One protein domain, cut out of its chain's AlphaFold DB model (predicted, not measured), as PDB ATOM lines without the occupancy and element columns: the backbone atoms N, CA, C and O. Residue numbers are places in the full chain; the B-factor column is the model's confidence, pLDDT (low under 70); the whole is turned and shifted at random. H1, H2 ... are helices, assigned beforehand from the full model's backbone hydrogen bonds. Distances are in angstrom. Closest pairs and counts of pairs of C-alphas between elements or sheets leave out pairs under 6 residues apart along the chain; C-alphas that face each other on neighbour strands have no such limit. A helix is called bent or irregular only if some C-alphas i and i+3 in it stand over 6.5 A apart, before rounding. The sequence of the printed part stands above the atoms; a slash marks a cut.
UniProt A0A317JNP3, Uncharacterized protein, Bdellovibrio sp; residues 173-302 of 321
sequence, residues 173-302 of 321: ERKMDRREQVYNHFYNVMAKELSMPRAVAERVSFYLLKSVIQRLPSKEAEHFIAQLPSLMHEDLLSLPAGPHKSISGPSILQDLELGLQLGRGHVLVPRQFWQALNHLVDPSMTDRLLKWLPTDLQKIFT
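What this domain is: This is residues 173 to 302 of the 321 residues of an uncharacterized protein of Bdellovibrio sp (UniProt A0A317JNP3). A compact knot of short helices gathers round H2, which lies nearest the middle, while the long H1 reaches away from it as an arm, its first residues making one end of the longest axis. H6 crosses H2 and packs on the last part of H1, H5 is on another side of H2, H8 bridges H5 and H6, and H3, H4 and H7 lie toward the end of H2 at residue 213. The printed part has 130 residues with eight named helices, H1 to H8 in order, and no named strand; its class is all helix. It is compact, with a radius of gyration of the C-alphas of 14.1 A and spans of 43 by 33 by 25 A.

How they stand to each other: H1, residues 173 to 194, touches H2, residues 198 to 213, with residues 187 to 194 alone; they are about perpendicular at 90 degrees, and their closest C-alphas, Ala 191 and Ala 201, are 5.0 A apart. H2 and H3, residues 218 to 225, form a helical hairpin and only just touch, with 3 pairs of C-alphas within 8 A; the closest are Ile 213 and Ala 221, at 5.3 A. H4, residues 233 to 237, touches H3, the C-alphas of Ile 225 and His 233 being closest at 6.4 A. H5, residues 249 to 259, only just touches H2, with 3 pairs of C-alphas within 8 A, the closest being Val 204 and Leu 256 at 7.5 A. H6, residues 264 to 280, touches H1 at a steep tilt of 45 degrees, opposite ways, with C-alphas 194 and 272 closest at 5.7 A. H7, residues 283 to 292, touches no helix; it is close to H6 but not clearly touching, C-alphas 278 and 286 being closest at 6.4 A. H8, residues 295 to 301, touches H6 about perpendicular at 86 degrees, with C-alphas 271 and 301 closest at 4.4 A. Every O i to N i+4 pair is within hydrogen-bond range in H1, H3, H4, H5 and H8, against 11 of 12 in H2, 9 of 13 in H6 and 4 of 6 in H7.

Where its parts are: H1 begins at C-alpha 173, (300.018, 243.001, 191.011), and is 31.2 A long. H2 measures 21.8 A, H5 14.5 A and H7 15.1 A. H6 measures 26.2 A; it is irregular, with C-alphas 264 and 267 7.2 A apart, and has a kink of 32 degrees near residue 271. H3, H4 and H8 are shorter; H8 ends at C-alpha 301, (292.717, 245.017, 154.562).

The domain as a whole: The two C-alphas farthest apart, those of Glu 173 and Thr 295, are 44.2 A apart. The printed part has no cut. The link from H4 to H5, 11 residues, is long. The mean pLDDT of the printed part is 88.2, and residues 173 to 178 are under 70.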
ATOM      1  N   GLU A 173     298.726 243.110 191.704       52.31
ATOM      2  CA  GLU A 173     300.018 243.001 191.011       52.31
ATOM      3  C   GLU A 173     299.956 241.981 189.867       52.31
ATOM      4  O   GLU A 173     300.234 242.306 188.719       52.31
ATOM      5  N   ARG A 174     299.421 240.781 190.132       55.66
ATOM      6  CA  ARG A 174     299.187 239.761 189.097       55.66
ATOM      7  C   ARG A 174     298.168 240.221 188.053       55.66
ATOM      8  O   ARG A 174     298.213 239.750 186.924       55.66
ATOM      9  N   LYS A 175     297.220 241.097 188.404       57.62
ATOM     10  CA  LYS A 175     296.253 241.666 187.454       57.62
ATOM     11  C   LYS A 175     296.969 242.608 186.490       57.62
ATOM     12  O   LYS A 175     296.696 242.531 185.296       57.62
ATOM     13  N   MET A 176     297.874 243.450 186.994       58.59
ATOM     14  CA  MET A 176     298.715 244.326 186.176       58.59
ATOM     15  C   MET A 176     299.655 243.503 185.285       58.59
ATOM     16  O   MET A 176     299.573 243.630 184.065       58.59
ATOM     17  N   ASP A 177     300.400 242.556 185.862       68.44
ATOM     18  CA  ASP A 177     301.284 241.647 185.119       68.44
ATOM     19  C   ASP A 177     300.525 240.891 184.020       68.44
ATOM     20  O   ASP A 177     301.024 240.703 182.914       68.44
ATOM     21  N   ARG A 178     299.283 240.459 184.284       64.31
ATOM     22  CA  ARG A 178     298.464 239.757 183.282       64.31
ATOM     23  C   ARG A 178     297.945 240.678 182.186       64.31
ATOM     24  O   ARG A 178     297.927 240.269 181.025       64.31
ATOM     25  N   ARG A 179     297.534 241.907 182.520       78.38
ATOM     26  CA  ARG A 179     297.178 242.927 181.518       78.38
ATOM     27  C   ARG A 179     298.364 243.173 180.581       78.38
ATOM     28  O   ARG A 179     298.173 243.181 179.364       78.38
ATOM     29  N   GLU A 180     299.570 243.258 181.139       82.69
ATOM     30  CA  GLU A 180     300.815 243.359 180.377       82.69
ATOM     31  C   GLU A 180     301.102 242.100 179.556       82.69
ATOM     32  O   GLU A 180     301.462 242.214 178.393       82.69
ATOM     33  N   GLN A 181     300.896 240.891 180.082       77.38
ATOM     34  CA  GLN A 181     301.099 239.651 179.318       77.38
ATOM     35  C   GLN A 181     300.184 239.547 178.094       77.38
ATOM     36  O   GLN A 181     300.658 239.180 177.019       77.38
ATOM     37  N   VAL A 182     298.896 239.885 178.226       82.38
ATOM     38  CA  VAL A 182     297.945 239.884 177.098       82.38
ATOM     39  C   VAL A 182     298.347 240.934 176.061       82.38
ATOM     40  O   VAL A 182     298.385 240.640 174.867       82.38
ATOM     41  N   TYR A 183     298.723 242.132 176.512       89.44
ATOM     42  CA  TYR A 183     299.252 243.197 175.658       89.44
ATOM     43  C   TYR A 183     300.536 242.769 174.926       89.44
ATOM     44  O   TYR A 183     300.654 242.900 173.708       89.44
ATOM     45  N   ASN A 184     301.474 242.162 175.652       85.88
ATOM     46  CA  ASN A 184     302.731 241.645 175.123       85.88
ATOM     47  C   ASN A 184     302.485 240.531 174.101       85.88
ATOM     48  O   ASN A 184     303.133 240.506 173.057       85.88
ATOM     49  N   HIS A 185     301.552 239.616 174.376       87.69
ATOM     50  CA  HIS A 185     301.182 238.553 173.447       87.69
ATOM     51  C   HIS A 185     300.601 239.120 172.151       87.69
ATOM     52  O   HIS A 185     301.062 238.741 171.074       87.69
ATOM     53  N   PHE A 186     299.661 240.064 172.258       92.69
ATOM     54  CA  PHE A 186     299.058 240.744 171.114       92.69
ATOM     55  C   PHE A 186     300.127 241.347 170.197       92.69
ATOM     56  O   PHE A 186     300.186 241.023 169.009       92.69
ATOM     57  N   TYR A 187     301.043 242.145 170.750       93.94
ATOM     58  CA  TYR A 187     302.081 242.788 169.944       93.94
ATOM     59  C   TYR A 187     303.191 241.847 169.477       93.94
ATOM     60  O   TYR A 187     303.780 242.088 168.427       93.94
ATOM     61  N   ASN A 188     303.445 240.740 170.177       89.19
ATOM     62  CA  ASN A 188     304.348 239.700 169.682       89.19
ATOM     63  C   ASN A 188     303.767 238.984 168.450       89.19
ATOM     64  O   ASN A 188     304.501 238.713 167.500       89.19
ATOM     65  N   VAL A 189     302.458 238.696 168.443       89.31
ATOM     66  CA  VAL A 189     301.774 238.139 167.265       89.31
ATOM     67  C   VAL A 189     301.789 239.152 166.121       89.31
ATOM     68  O   VAL A 189     302.186 238.796 165.015       89.31
ATOM     69  N   MET A 190     301.467 240.421 166.397       94.62
ATOM     70  CA  MET A 190     301.538 241.492 165.394       94.62
ATOM     71  C   MET A 190     302.942 241.630 164.796       94.62
ATOM     72  O   MET A 190     303.087 241.635 163.579       94.62
ATOM     73  N   ALA A 191     303.988 241.681 165.623       92.19
ATOM     74  CA  ALA A 191     305.369 241.798 165.157       92.19
ATOM     75  C   ALA A 191     305.779 240.639 164.242       92.19
ATOM     76  O   ALA A 191     306.439 240.852 163.223       92.19
ATOM     77  N   LYS A 192     305.345 239.418 164.579       91.62
ATOM     78  CA  LYS A 192     305.597 238.226 163.771       91.62
ATOM     79  C   LYS A 192     304.882 238.288 162.420       91.62
ATOM     80  O   LYS A 192     305.524 238.070 161.399       91.62
ATOM     81  N   GLU A 193     303.586 238.595 162.403       92.50
ATOM     82  CA  GLU A 193     302.783 238.635 161.169       92.50
ATOM     83  C   GLU A 193     303.191 239.790 160.244       92.50
ATOM     84  O   GLU A 193     303.298 239.617 159.031       92.50
ATOM     85  N   LEU A 194     303.500 240.957 160.816       93.25
ATOM     86  CA  LEU A 194     303.998 242.113 160.067       93.25
ATOM     87  C   LEU A 194     305.457 241.939 159.614       93.25
ATOM     88  O   LEU A 194     305.926 242.691 158.764       93.25
ATOM     89  N   SER A 195     306.182 240.956 160.162       93.06
ATOM     90  CA  SER A 195     307.616 240.741 159.915       93.06
ATOM     91  C   SER A 195     308.466 241.978 160.240       93.06
ATOM     92  O   SER A 195     309.334 242.376 159.462       93.06
ATOM     93  N   MET A 196     308.211 242.608 161.393       93.12
ATOM     94  CA  MET A 196     308.878 243.849 161.817       93.12
ATOM     95  C   MET A 196     309.378 243.757 163.263       93.12
ATOM     96  O   MET A 196     308.826 242.990 164.057       93.12
ATOM     97  N   PRO A 197     310.373 244.574 163.658       93.94
ATOM     98  CA  PRO A 197     310.736 244.724 165.061       93.94
ATOM     99  C   PRO A 197     309.533 245.156 165.900       93.94
ATOM    100  O   PRO A 197     308.736 245.995 165.472       93.94
ATOM    101  N   ARG A 198     309.434 244.629 167.123       90.94
ATOM    102  CA  ARG A 198     308.270 244.827 167.994       90.94
ATOM    103  C   ARG A 198     307.886 246.297 168.190       90.94
ATOM    104  O   ARG A 198     306.721 246.628 168.032       90.94
ATOM    105  N   ALA A 199     308.853 247.173 168.461       90.12
ATOM    106  CA  ALA A 199     308.593 248.601 168.665       90.12
ATOM    107  C   ALA A 199     307.973 249.286 167.428       90.12
ATOM    108  O   ALA A 199     307.171 250.209 167.556       90.12
ATOM    109  N   VAL A 200     308.324 248.829 166.221       92.88
ATOM    110  CA  VAL A 200     307.746 249.337 164.968       92.88
ATOM    111  C   VAL A 200     306.349 248.760 164.766       92.88
ATOM    112  O   VAL A 200     305.414 249.509 164.493       92.88
ATOM    113  N   ALA A 201     306.192 247.448 164.961       94.19
ATOM    114  CA  ALA A 201     304.903 246.768 164.861       94.19
ATOM    115  C   ALA A 201     303.865 247.363 165.820       94.19
ATOM    116  O   ALA A 201     302.717 247.535 165.438       94.19
ATOM    117  N   GLU A 202     304.272 247.734 167.033       95.00
ATOM    118  CA  GLU A 202     303.399 248.352 168.026       95.00
ATOM    119  C   GLU A 202     302.797 249.670 167.524       95.00
ATOM    120  O   GLU A 202     301.576 249.819 167.461       95.00
ATOM    121  N   ARG A 203     303.651 250.582 167.044       95.00
ATOM    122  CA  ARG A 203     303.236 251.872 166.471       95.00
ATOM    123  C   ARG A 203     302.339 251.700 165.245       95.00
ATOM    124  O   ARG A 203     301.319 252.377 165.125       95.00
ATOM    125  N   VAL A 204     302.719 250.797 164.342       95.56
ATOM    126  CA  VAL A 204     301.991 250.524 163.094       95.56
ATOM    127  C   VAL A 204     300.624 249.906 163.379       95.56
ATOM    128  O   VAL A 204     299.613 250.389 162.871       95.56
ATOM    129  N   SER A 205     300.566 248.879 164.226       96.62
ATOM    130  CA  SER A 205     299.314 248.230 164.619       96.62
ATOM    131  C   SER A 205     298.393 249.186 165.368       96.62
ATOM    132  O   SER A 205     297.196 249.191 165.096       96.62
ATOM    133  N   PHE A 206     298.922 250.029 166.263       96.19
ATOM    134  CA  PHE A 206     298.117 251.032 166.960       96.19
ATOM    135  C   PHE A 206     297.525 252.067 165.993       96.19
ATOM    136  O   PHE A 206     296.332 252.369 166.069       96.19
ATOM    137  N   TYR A 207     298.318 252.556 165.032       96.44
ATOM    138  CA  TYR A 207     297.825 253.442 163.975       96.44
ATOM    139  C   TYR A 207     296.694 252.784 163.170       96.44
ATOM    140  O   TYR A 207     295.629 253.375 163.019       96.44
ATOM    141  N   LEU A 208     296.875 251.536 162.724       96.81
ATOM    142  CA  LEU A 208     295.857 250.820 161.948       96.81
ATOM    143  C   LEU A 208     294.586 250.536 162.759       96.81
ATOM    144  O   LEU A 208     293.484 250.693 162.230       96.81
ATOM    145  N   LEU A 209     294.713 250.177 164.041       96.62
ATOM    146  CA  LEU A 209     293.572 250.037 164.950       96.62
ATOM    147  C   LEU A 209     292.799 251.349 165.063       96.62
ATOM    148  O   LEU A 209     291.581 251.344 164.894       96.62
ATOM    149  N   LYS A 210     293.494 252.472 165.274       95.94
ATOM    150  CA  LYS A 210     292.889 253.807 165.297       95.94
ATOM    151  C   LYS A 210     292.158 254.108 163.987       95.94
ATOM    152  O   LYS A 210     291.002 254.523 164.030       95.94
ATOM    153  N   SER A 211     292.780 253.852 162.836       94.75
ATOM    154  CA  SER A 211     292.157 254.074 161.526       94.75
ATOM    155  C   SER A 211     290.876 253.257 161.340       94.75
ATOM    156  O   SER A 211     289.898 253.772 160.802       94.75
ATOM    157  N   VAL A 212     290.858 252.001 161.804       94.94
ATOM    158  CA  VAL A 212     289.660 251.148 161.779       94.94
ATOM    159  C   VAL A 212     288.601 251.696 162.734       94.94
ATOM    160  O   VAL A 212     287.491 251.980 162.295       94.94
ATOM    161  N   ILE A 213     288.945 251.907 164.008       95.38
ATOM    162  CA  ILE A 213     288.031 252.361 165.071       95.38
ATOM    163  C   ILE A 213     287.351 253.679 164.701       95.38
ATOM    164  O   ILE A 213     286.128 253.783 164.764       95.38
ATOM    165  N   GLN A 214     288.113 254.666 164.228       95.00
ATOM    166  CA  GLN A 214     287.576 255.974 163.847       95.00
ATOM    167  C   GLN A 214     286.720 255.938 162.575       95.00
ATOM    168  O   GLN A 214     286.077 256.935 162.234       95.00
ATOM    169  N   ARG A 215     286.670 254.807 161.864       95.06
ATOM    170  CA  ARG A 215     285.765 254.595 160.730       95.06
ATOM    171  C   ARG A 215     284.464 253.889 161.109       95.06
ATOM    172  O   ARG A 215     283.554 253.853 160.284       95.06
ATOM    173  N   LEU A 216     284.351 253.368 162.327       92.69
ATOM    174  CA  LEU A 216     283.161 252.671 162.809       92.69
ATOM    175  C   LEU A 216     282.152 253.643 163.453       92.69
ATOM    176  O   LEU A 216     282.538 254.707 163.944       92.69
ATOM    177  N   PRO A 217     280.855 253.285 163.492       91.12
ATOM    178  CA  PRO A 217     279.890 253.911 164.398       91.12
ATOM    179  C   PRO A 217     280.292 253.707 165.869       91.12
ATOM    180  O   PRO A 217     280.789 252.635 166.208       91.12
ATOM    181  N   SER A 218     280.004 254.664 166.760       88.12
ATOM    182  CA  SER A 218     280.477 254.640 168.162       88.12
ATOM    183  C   SER A 218     280.179 253.335 168.911       88.12
ATOM    184  O   SER A 218     281.069 252.780 169.543       88.12
ATOM    185  N   LYS A 219     278.966 252.780 168.773       85.31
ATOM    186  CA  LYS A 219     278.603 251.504 169.422       85.31
ATOM    187  C   LYS A 219     279.432 250.317 168.921       85.31
ATOM    188  O   LYS A 219     279.798 249.444 169.696       85.31
ATOM    189  N   GLU A 220     279.725 250.272 167.623       87.12
ATOM    190  CA  GLU A 220     280.545 249.200 167.043       87.12
ATOM    191  C   GLU A 220     282.026 249.393 167.389       87.12
ATOM    192  O   GLU A 220     282.729 248.414 167.625       87.12
ATOM    193  N   ALA A 221     282.487 250.643 167.487       89.06
ATOM    194  CA  ALA A 221     283.818 250.971 167.988       89.06
ATOM    195  C   ALA A 221     284.010 250.499 169.438       89.06
ATOM    196  O   ALA A 221     284.987 249.812 169.718       89.06
ATOM    197  N   GLU A 222     283.066 250.788 170.340       85.56
ATOM    198  CA  GLU A 222     283.104 250.324 171.737       85.56
ATOM    199  C   GLU A 222     283.138 248.793 171.832       85.56
ATOM    200  O   GLU A 222     283.981 248.229 172.533       85.56
ATOM    201  N   HIS A 223     282.271 248.104 171.081       80.88
ATOM    202  CA  HIS A 223     282.265 246.640 171.031       80.88
ATOM    203  C   HIS A 223     283.572 246.060 170.492       80.88
ATOM    204  O   HIS A 223     284.017 245.017 170.969       80.88
ATOM    205  N   PHE A 224     284.189 246.712 169.506       88.50
ATOM    206  CA  PHE A 224     285.473 246.277 168.977       88.50
ATOM    207  C   PHE A 224     286.606 246.501 169.982       88.50
ATOM    208  O   PHE A 224     287.390 245.586 170.221       88.50
ATOM    209  N   ILE A 225     286.659 247.673 170.622       89.50
ATOM    210  CA  ILE A 225     287.660 247.990 171.650       89.50
ATOM    211  C   ILE A 225     287.586 246.983 172.801       89.50
ATOM    212  O   ILE A 225     288.625 246.517 173.264       89.50
ATOM    213  N   ALA A 226     286.383 246.568 173.203       83.69
ATOM    214  CA  ALA A 226     286.190 245.571 174.254       83.69
ATOM    215  C   ALA A 226     286.852 244.207 173.959       83.69
ATOM    216  O   ALA A 226     287.123 243.460 174.896       83.69
ATOM    217  N   GLN A 227     287.145 243.892 172.690       84.12
ATOM    218  CA  GLN A 227     287.837 242.663 172.279       84.12
ATOM    219  C   GLN A 227     289.369 242.792 172.257       84.12
ATOM    220  O   GLN A 227     290.073 241.813 172.023       84.12
ATOM    221  N   LEU A 228     289.902 243.996 172.462       90.44
ATOM    222  CA  LEU A 228     291.337 244.266 172.451       90.44
ATOM    223  C   LEU A 228     291.927 244.184 173.868       90.44
ATOM    224  O   LEU A 228     291.187 244.267 174.854       90.44
ATOM    225  N   PRO A 229     293.262 244.053 174.008       90.62
ATOM    226  CA  PRO A 229     293.917 244.094 175.309       90.62
ATOM    227  C   PRO A 229     293.519 245.332 176.124       90.62
ATOM    228  O   PRO A 229     293.621 246.462 175.655       90.62
ATOM    229  N   SER A 230     293.134 245.128 177.387       86.19
ATOM    230  CA  SER A 230     292.612 246.205 178.250       86.19
ATOM    231  C   SER A 230     293.587 247.344 178.568       86.19
ATOM    232  O   SER A 230     293.160 248.378 179.071       86.19
ATOM    233  N   LEU A 231     294.892 247.176 178.326       89.56
ATOM    234  CA  LEU A 231     295.856 248.284 178.415       89.56
ATOM    235  C   LEU A 231     295.711 249.277 177.261       89.56
ATOM    236  O   LEU A 231     296.168 250.399 177.383       89.56
ATOM    237  N   MET A 232     295.053 248.888 176.170       92.88
ATOM    238  CA  MET A 232     294.814 249.758 175.019       92.88
ATOM    239  C   MET A 232     293.500 250.535 175.144       92.88
ATOM    240  O   MET A 232     293.251 251.445 174.364       92.88
ATOM    241  N   HIS A 233     292.618 250.156 176.078       91.25
ATOM    242  CA  HIS A 233     291.258 250.702 176.148       91.25
ATOM    243  C   HIS A 233     291.247 252.194 176.443       91.25
ATOM    244  O   HIS A 233     290.471 252.905 175.822       91.25
ATOM    245  N   GLU A 234     292.103 252.666 177.349       89.31
ATOM    246  CA  GLU A 234     292.179 254.085 177.710       89.31
ATOM    247  C   GLU A 234     292.516 254.945 176.483       89.31
ATOM    248  O   GLU A 234     291.738 255.826 176.110       89.31
ATOM    249  N   ASP A 235     293.594 254.599 175.776       92.81
ATOM    250  CA  ASP A 235     294.012 255.323 174.575       92.81
ATOM    251  C   ASP A 235     292.966 255.238 173.455       92.81
ATOM    252  O   ASP A 235     292.676 256.234 172.791       92.81
ATOM    253  N   LEU A 236     292.364 254.063 173.244       94.19
ATOM    254  CA  LEU A 236     291.414 253.840 172.151       94.19
ATOM    255  C   LEU A 236     290.030 254.452 172.411       94.19
ATOM    256  O   LEU A 236     289.401 254.926 171.466       94.19
ATOM    257  N   LEU A 237     289.555 254.473 173.660       90.69
ATOM    258  CA  LEU A 237     288.289 255.118 174.032       90.69
ATOM    259  C   LEU A 237     288.414 256.644 174.057       90.69
ATOM    260  O   LEU A 237     287.410 257.334 173.900       90.69
ATOM    261  N   SER A 238     289.632 257.177 174.209       91.88
ATOM    262  CA  SER A 238     289.883 258.620 174.130       91.88
ATOM    263  C   SER A 238     289.831 259.172 172.694       91.88
ATOM    264  O   SER A 238     289.831 260.389 172.489       91.88
ATOM    265  N   LEU A 239     289.778 258.297 171.679       91.81
ATOM    266  CA  LEU A 239     289.709 258.698 170.277       91.81
ATOM    267  C   LEU A 239     288.403 259.456 169.961       91.81
ATOM    268  O   LEU A 239     287.328 259.060 170.411       91.81
ATOM    269  N   PRO A 240     288.450 260.499 169.109       88.62
ATOM    270  CA  PRO A 240     287.240 261.190 168.680       88.62
ATOM    271  C   PRO A 240     286.281 260.238 167.956       88.62
ATOM    272  O   PRO A 240     286.705 259.478 167.079       88.62
ATOM    273  N   ALA A 241     284.989 260.334 168.283       86.25
ATOM    274  CA  ALA A 241     283.942 259.475 167.733       86.25
ATOM    275  C   ALA A 241     283.909 259.497 166.192       86.25
ATOM    276  O   ALA A 241     283.998 260.557 165.568       86.25
ATOM    277  N   GLY A 242     283.781 258.310 165.590       82.81
ATOM    278  CA  GLY A 242     283.662 258.102 164.145       82.81
ATOM    279  C   GLY A 242     282.248 258.363 163.591       82.81
ATOM    280  O   GLY A 242     281.342 258.715 164.348       82.81
ATOM    281  N   PRO A 243     282.009 258.161 162.278       88.44
ATOM    282  CA  PRO A 243     282.958 257.691 161.266       88.44
ATOM    283  C   PRO A 243     283.650 258.840 160.498       88.44
ATOM    284  O   PRO A 243     283.018 259.597 159.757       88.44
ATOM    285  N   HIS A 244     284.980 258.929 160.574       90.50
ATOM    286  CA  HIS A 244     285.778 260.006 159.963       90.50
ATOM    287  C   HIS A 244     286.054 259.745 158.483       90.50
ATOM    288  O   HIS A 244     286.788 258.824 158.134       90.50
ATOM    289  N   LYS A 245     285.447 260.536 157.591       87.94
ATOM    290  CA  LYS A 245     285.507 260.301 156.134       87.94
ATOM    291  C   LYS A 245     286.867 260.572 155.492       87.94
ATOM    292  O   LYS A 245     287.104 260.066 154.403       87.94
ATOM    293  N   SER A 246     287.735 261.326 156.161       88.19
ATOM    294  CA  SER A 246     289.105 261.593 155.715       88.19
ATOM    295  C   SER A 246     290.010 260.358 155.777       88.19
ATOM    296  O   SER A 246     291.005 260.310 155.061       88.19
ATOM    297  N   ILE A 247     289.665 259.351 156.587       92.00
ATOM    298  CA  ILE A 247     290.427 258.105 156.693       92.00
ATOM    299  C   ILE A 247     290.051 257.198 155.516       92.00
ATOM    300  O   ILE A 247     288.945 256.648 155.461       92.00
ATOM    301  N   SER A 248     290.986 257.055 154.579       93.62
ATOM    302  CA  SER A 248     290.850 256.299 153.332       93.62
ATOM    303  C   SER A 248     292.023 255.338 153.132       93.62
ATOM    304  O   SER A 248     293.071 255.470 153.762       93.62
ATOM    305  N   GLY A 249     291.871 254.368 152.233       93.31
ATOM    306  CA  GLY A 249     292.948 253.444 151.873       93.31
ATOM    307  C   GLY A 249     294.221 254.164 151.402       93.31
ATOM    308  O   GLY A 249     295.290 253.884 151.942       93.31
ATOM    309  N   PRO A 250     294.130 255.125 150.460       93.44
ATOM    310  CA  PRO A 250     295.276 255.924 150.037       93.44
ATOM    311  C   PRO A 250     295.922 256.725 151.172       93.44
ATOM    312  O   PRO A 250     297.144 256.720 151.269       93.44
ATOM    313  N   SER A 251     295.132 257.355 152.056       94.12
ATOM    314  CA  SER A 251     295.699 258.123 153.177       94.12
ATOM    315  C   SER A 251     296.424 257.221 154.176       94.12
ATOM    316  O   SER A 251     297.496 257.576 154.641       94.12
ATOM    317  N   ILE A 252     295.890 256.023 154.454       95.19
ATOM    318  CA  ILE A 252     296.565 255.028 155.301       95.19
ATOM    319  C   ILE A 252     297.896 254.603 154.681       95.19
ATOM    320  O   ILE A 252     298.908 254.577 155.371       95.19
ATOM    321  N   LEU A 253     297.916 254.264 153.390       93.81
ATOM    322  CA  LEU A 253     299.148 253.840 152.720       93.81
ATOM    323  C   LEU A 253     300.197 254.960 152.704       93.81
ATOM    324  O   LEU A 253     301.363 254.696 152.988       93.81
ATOM    325  N   GLN A 254     299.767 256.198 152.456       92.62
ATOM    326  CA  GLN A 254     300.631 257.374 152.504       92.62
ATOM    327  C   GLN A 254     301.205 257.612 153.909       92.62
ATOM    328  O   GLN A 254     302.400 257.865 154.043       92.62
ATOM    329  N   ASP A 255     300.390 257.497 154.959       92.75
ATOM    330  CA  ASP A 255     300.842 257.658 156.345       92.75
ATOM    331  C   ASP A 255     301.782 256.526 156.778       92.75
ATOM    332  O   ASP A 255     302.737 256.770 157.516       92.75
ATOM    333  N   LEU A 256     301.562 255.293 156.309       93.31
ATOM    334  CA  LEU A 256     302.485 254.182 156.547       93.31
ATOM    335  C   LEU A 256     303.857 254.452 155.906       93.31
ATOM    336  O   LEU A 256     304.885 254.224 156.543       93.31
ATOM    337  N   GLU A 257     303.877 254.945 154.667       91.56
ATOM    338  CA  GLU A 257     305.111 255.248 153.937       91.56
ATOM    339  C   GLU A 257     305.841 256.466 154.516       91.56
ATOM    340  O   GLU A 257     307.007 256.373 154.892       91.56
ATOM    341  N   LEU A 258     305.160 257.610 154.612       86.50
ATOM    342  CA  LEU A 258     305.776 258.896 154.945       86.50
ATOM    343  C   LEU A 258     305.736 259.203 156.444       86.50
ATOM    344  O   LEU A 258     306.717 259.690 157.002       86.50
ATOM    345  N   GLY A 259     304.616 258.915 157.110       82.81
ATOM    346  CA  GLY A 259     304.420 259.216 158.531       82.81
ATOM    347  C   GLY A 259     305.116 258.218 159.459       82.81
ATOM    348  O   GLY A 259     305.725 258.604 160.457       82.81
ATOM    349  N   LEU A 260     305.059 256.929 159.121       87.69
ATOM    350  CA  LEU A 260     305.673 255.838 159.886       87.69
ATOM    351  C   LEU A 260     306.967 255.305 159.257       87.69
ATOM    352  O   LEU A 260     307.576 254.398 159.826       87.69
ATOM    353  N   GLN A 261     307.417 255.914 158.153       86.75
ATOM    354  CA  GLN A 261     308.710 255.662 157.505       86.75
ATOM    355  C   GLN A 261     308.915 254.191 157.110       86.75
ATOM    356  O   GLN A 261     310.017 253.645 157.215       86.75
ATOM    357  N   LEU A 262     307.847 253.519 156.671       88.38
ATOM    358  CA  LEU A 262     307.934 252.139 156.212       88.38
ATOM    359  C   LEU A 262     308.426 252.070 154.762       88.38
ATOM    360  O   LEU A 262     307.975 252.811 153.894       88.38
ATOM    361  N   GLY A 263     309.331 251.127 154.479       85.00
ATOM    362  CA  GLY A 263     309.858 250.905 153.129       85.00
ATOM    363  C   GLY A 263     308.813 250.381 152.130       85.00
ATOM    364  O   GLY A 263     307.629 250.238 152.434       85.00
ATOM    365  N   ARG A 264     309.258 250.006 150.923       76.06
ATOM    366  CA  ARG A 264     308.387 249.586 149.796       76.06
ATOM    367  C   ARG A 264     307.392 248.451 150.109       76.06
ATOM    368  O   ARG A 264     306.418 248.285 149.386       76.06
ATOM    369  N   GLY A 265     307.617 247.675 151.172       81.31
ATOM    370  CA  GLY A 265     306.709 246.618 151.632       81.31
ATOM    371  C   GLY A 265     305.442 247.104 152.355       81.31
ATOM    372  O   GLY A 265     304.571 246.284 152.637       81.31
ATOM    373  N   HIS A 266     305.303 248.406 152.637       86.25
ATOM    374  CA  HIS A 266     304.194 248.959 153.429       86.25
ATOM    375  C   HIS A 266     302.801 248.670 152.846       86.25
ATOM    376  O   HIS A 266     301.828 248.577 153.587       86.25
ATOM    377  N   VAL A 267     302.688 248.447 151.534       89.50
ATOM    378  CA  VAL A 267     301.413 248.133 150.862       89.50
ATOM    379  C   VAL A 267     300.795 246.818 151.359       89.50
ATOM    380  O   VAL A 267     299.578 246.645 151.320       89.50
ATOM    381  N   LEU A 268     301.617 245.883 151.849       92.06
ATOM    382  CA  LEU A 268     301.150 244.599 152.385       92.06
ATOM    383  C   LEU A 268     300.781 244.667 153.872       92.06
ATOM    384  O   LEU A 268     300.042 243.804 154.351       92.06
ATOM    385  N   VAL A 269     301.248 245.694 154.582       94.81
ATOM    386  CA  VAL A 269     301.116 245.828 156.038       94.81
ATOM    387  C   VAL A 269     299.653 245.849 156.494       94.81
ATOM    388  O   VAL A 269     299.332 245.068 157.387       94.81
ATOM    389  N   PRO A 270     298.720 246.618 155.884       95.94
ATOM    390  CA  PRO A 270     297.307 246.562 156.269       95.94
ATOM    391  C   PRO A 270     296.717 245.152 156.173       95.94
ATOM    392  O   PRO A 270     295.949 244.730 157.034       95.94
ATOM    393  N   ARG A 271     297.107 244.385 155.149       93.62
ATOM    394  CA  ARG A 271     296.619 243.019 154.956       93.62
ATOM    395  C   ARG A 271     297.184 242.058 155.999       93.62
ATOM    396  O   ARG A 271     296.426 241.265 156.549       93.62
ATOM    397  N   GLN A 272     298.485 242.124 156.271       94.75
ATOM    398  CA  GLN A 272     299.125 241.308 157.309       94.75
ATOM    399  C   GLN A 272     298.557 241.633 158.695       94.75
ATOM    400  O   GLN A 272     298.230 240.731 159.461       94.75
ATOM    401  N   PHE A 273     298.336 242.919 158.977       96.06
ATOM    402  CA  PHE A 273     297.645 243.377 160.179       96.06
ATOM    403  C   PHE A 273     296.245 242.763 160.298       96.06
ATOM    404  O   PHE A 273     295.895 242.230 161.348       96.06
ATOM    405  N   TRP A 274     295.451 242.785 159.224       94.50
ATOM    406  CA  TRP A 274     294.101 242.219 159.245       94.50
ATOM    407  C   TRP A 274     294.106 240.699 159.462       94.50
ATOM    408  O   TRP A 274     293.262 240.162 160.176       94.50
ATOM    409  N   GLN A 275     295.079 239.996 158.875       90.62
ATOM    410  CA  GLN A 275     295.281 238.562 159.099       90.62
ATOM    411  C   GLN A 275     295.625 238.261 160.560       90.62
ATOM    412  O   GLN A 275     295.011 237.379 161.154       90.62
ATOM    413  N   ALA A 276     296.537 239.032 161.156       91.19
ATOM    414  CA  ALA A 276     296.864 238.921 162.573       91.19
ATOM    415  C   ALA A 276     295.634 239.184 163.454       91.19
ATOM    416  O   ALA A 276     295.361 238.434 164.390       91.19
ATOM    417  N   LEU A 277     294.849 240.214 163.123       91.19
ATOM    418  CA  LEU A 277     293.645 240.580 163.863       91.19
ATOM    419  C   LEU A 277     292.594 239.459 163.848       91.19
ATOM    420  O   LEU A 277     292.013 239.172 164.888       91.19
ATOM    421  N   ASN A 278     292.411 238.768 162.717       86.88
ATOM    422  CA  ASN A 278     291.523 237.601 162.613       86.88
ATOM    423  C   ASN A 278     291.938 236.423 163.513       86.88
ATOM    424  O   ASN A 278     291.110 235.565 163.806       86.88
ATOM    425  N   HIS A 279     293.213 236.335 163.903       83.56
ATOM    426  CA  HIS A 279     293.699 235.314 164.836       83.56
ATOM    427  C   HIS A 279     293.611 235.765 166.301       83.56
ATOM    428  O   HIS A 279     293.608 234.926 167.199       83.56
ATOM    429  N   LEU A 280     293.587 237.078 166.540       83.06
ATOM    430  CA  LEU A 280     293.621 237.686 167.873       83.06
ATOM    431  C   LEU A 280     292.229 238.046 168.405       83.06
ATOM    432  O   LEU A 280     292.059 238.175 169.613       83.06
ATOM    433  N   VAL A 281     291.252 238.218 167.516       82.25
ATOM    434  CA  VAL A 281     289.874 238.616 167.825       82.25
ATOM    435  C   VAL A 281     288.904 237.571 167.270       82.25
ATOM    436  O   VAL A 281     289.227 236.855 166.323       82.25
ATOM    437  N   ASP A 282     287.704 237.484 167.851       74.88
ATOM    438  CA  ASP A 282     286.627 236.619 167.362       74.88
ATOM    439  C   ASP A 282     286.383 236.808 165.842       74.88
ATOM    440  O   ASP A 282     286.119 237.933 165.401       74.88
ATOM    441  N   PRO A 283     286.429 235.738 165.021       71.88
ATOM    442  CA  PRO A 283     286.266 235.851 163.569       71.88
ATOM    443  C   PRO A 283     284.924 236.453 163.120       71.88
ATOM    444  O   PRO A 283     284.856 237.143 162.104       71.88
ATOM    445  N   SER A 284     283.843 236.248 163.880       71.69
ATOM    446  CA  SER A 284     282.538 236.840 163.558       71.69
ATOM    447  C   SER A 284     282.528 238.360 163.749       71.69
ATOM    448  O   SER A 284     281.746 239.070 163.103       71.69
ATOM    449  N   MET A 285     283.416 238.875 164.607       78.44
ATOM    450  CA  MET A 285     283.606 240.306 164.806       78.44
ATOM    451  C   MET A 285     284.303 240.931 163.600       78.44
ATOM    452  O   MET A 285     283.801 241.915 163.064       78.44
ATOM    453  N   THR A 286     285.413 240.373 163.116       80.38
ATOM    454  CA  THR A 286     286.147 240.967 161.985       80.38
ATOM    455  C   THR A 286     285.321 240.966 160.694       80.38
ATOM    456  O   THR A 286     285.319 241.962 159.965       80.38
ATOM    457  N   ASP A 287     284.506 239.933 160.466       82.25
ATOM    458  CA  ASP A 287     283.510 239.907 159.386       82.25
ATOM    459  C   ASP A 287     282.446 241.007 159.526       82.25
ATOM    460  O   ASP A 287     281.986 241.577 158.529       82.25
ATOM    461  N   ARG A 288     282.041 241.332 160.760       84.81
ATOM    462  CA  ARG A 288     281.127 242.448 161.044       84.81
ATOM    463  C   ARG A 288     281.802 243.794 160.791       84.81
ATOM    464  O   ARG A 288     281.189 244.649 160.155       84.81
ATOM    465  N   LEU A 289     283.051 243.972 161.225       88.12
ATOM    466  CA  LEU A 289     283.817 245.204 161.011       88.12
ATOM    467  C   LEU A 289     283.959 245.524 159.523       88.12
ATOM    468  O   LEU A 289     283.709 246.656 159.113       88.12
ATOM    469  N   LEU A 290     284.276 244.523 158.695       88.31
ATOM    470  CA  LEU A 290     284.416 244.712 157.249       88.31
ATOM    471  C   LEU A 290     283.157 245.281 156.593       88.31
ATOM    472  O   LEU A 290     283.280 246.064 155.656       88.31
ATOM    473  N   LYS A 291     281.961 244.932 157.085       89.12
ATOM    474  CA  LYS A 291     280.691 245.450 156.548       89.12
ATOM    475  C   LYS A 291     280.517 246.950 156.786       89.12
ATOM    476  O   LYS A 291     279.843 247.602 155.993       89.12
ATOM    477  N   TRP A 292     281.118 247.488 157.846       90.31
ATOM    478  CA  TRP A 292     281.077 248.913 158.178       90.31
ATOM    479  C   TRP A 292     282.173 249.723 157.486       90.31
ATOM    480  O   TRP A 292     282.011 250.926 157.279       90.31
ATOM    481  N   LEU A 293     283.282 249.082 157.116       91.69
ATOM    482  CA  LEU A 293     284.378 249.762 156.441       91.69
ATOM    483  C   LEU A 293     284.016 250.101 154.980       91.69
ATOM    484  O   LEU A 293     283.476 249.255 154.267       91.69
ATOM    485  N   PRO A 294     284.353 251.310 154.497       91.56
ATOM    486  CA  PRO A 294     284.329 251.669 153.081       91.56
ATOM    487  C   PRO A 294     285.066 250.676 152.169       91.56
ATOM    488  O   PRO A 294     286.004 249.992 152.582       91.56
ATOM    489  N   THR A 295     284.666 250.614 150.897       90.25
ATOM    490  CA  THR A 295     285.180 249.626 149.931       90.25
ATOM    491  C   THR A 295     286.674 249.760 149.645       90.25
ATOM    492  O   THR A 295     287.332 248.758 149.377       90.25
ATOM    493  N   ASP A 296     287.231 250.966 149.698       91.69
ATOM    494  CA  ASP A 296     288.668 251.212 149.573       91.69
ATOM    495  C   ASP A 296     289.450 250.626 150.759       91.69
ATOM    496  O   ASP A 296     290.464 249.962 150.546       91.69
ATOM    497  N   LEU A 297     288.931 250.763 151.984       92.62
ATOM    498  CA  LEU A 297     289.518 250.148 153.176       92.62
ATOM    499  C   LEU A 297     289.395 248.624 153.152       92.62
ATOM    500  O   LEU A 297     290.379 247.922 153.384       92.62
ATOM    501  N   GLN A 298     288.228 248.091 152.775       93.06
ATOM    502  CA  GLN A 298     288.058 246.646 152.598       93.06
ATOM    503  C   GLN A 298     289.113 246.069 151.639       93.06
ATOM    504  O   GLN A 298     289.662 245.003 151.911       93.06
ATOM    505  N   LYS A 299     289.443 246.767 150.543       91.12
ATOM    506  CA  LYS A 299     290.429 246.305 149.548       91.12
ATOM    507  C   LYS A 299     291.857 246.225 150.086       91.12
ATOM    508  O   LYS A 299     292.578 245.310 149.690       91.12
ATOM    509  N   ILE A 300     292.276 247.164 150.935       93.25
ATOM    510  CA  ILE A 300     293.639 247.151 151.488       93.25
ATOM    511  C   ILE A 300     293.776 246.157 152.648       93.25
ATOM    512  O   ILE A 300     294.820 245.523 152.781       93.25
ATOM    513  N   PHE A 301     292.715 245.958 153.438       92.00
ATOM    514  CA  PHE A 301     292.717 245.017 154.562       92.00
ATOM    515  C   PHE A 301     292.498 243.563 154.127       92.00
ATOM    516  O   PHE A 301     293.050 242.643 154.724       92.00
ATOM    517  N   THR A 302     291.736 243.319 153.057       85.88
ATOM    518  CA  THR A 302     291.388 241.958 152.614       85.88
ATOM    519  C   THR A 302     292.015 241.596 151.267       85.88
ATOM    520  O   THR A 302     292.610 242.421 150.570       85.88
TER     521      THR A 302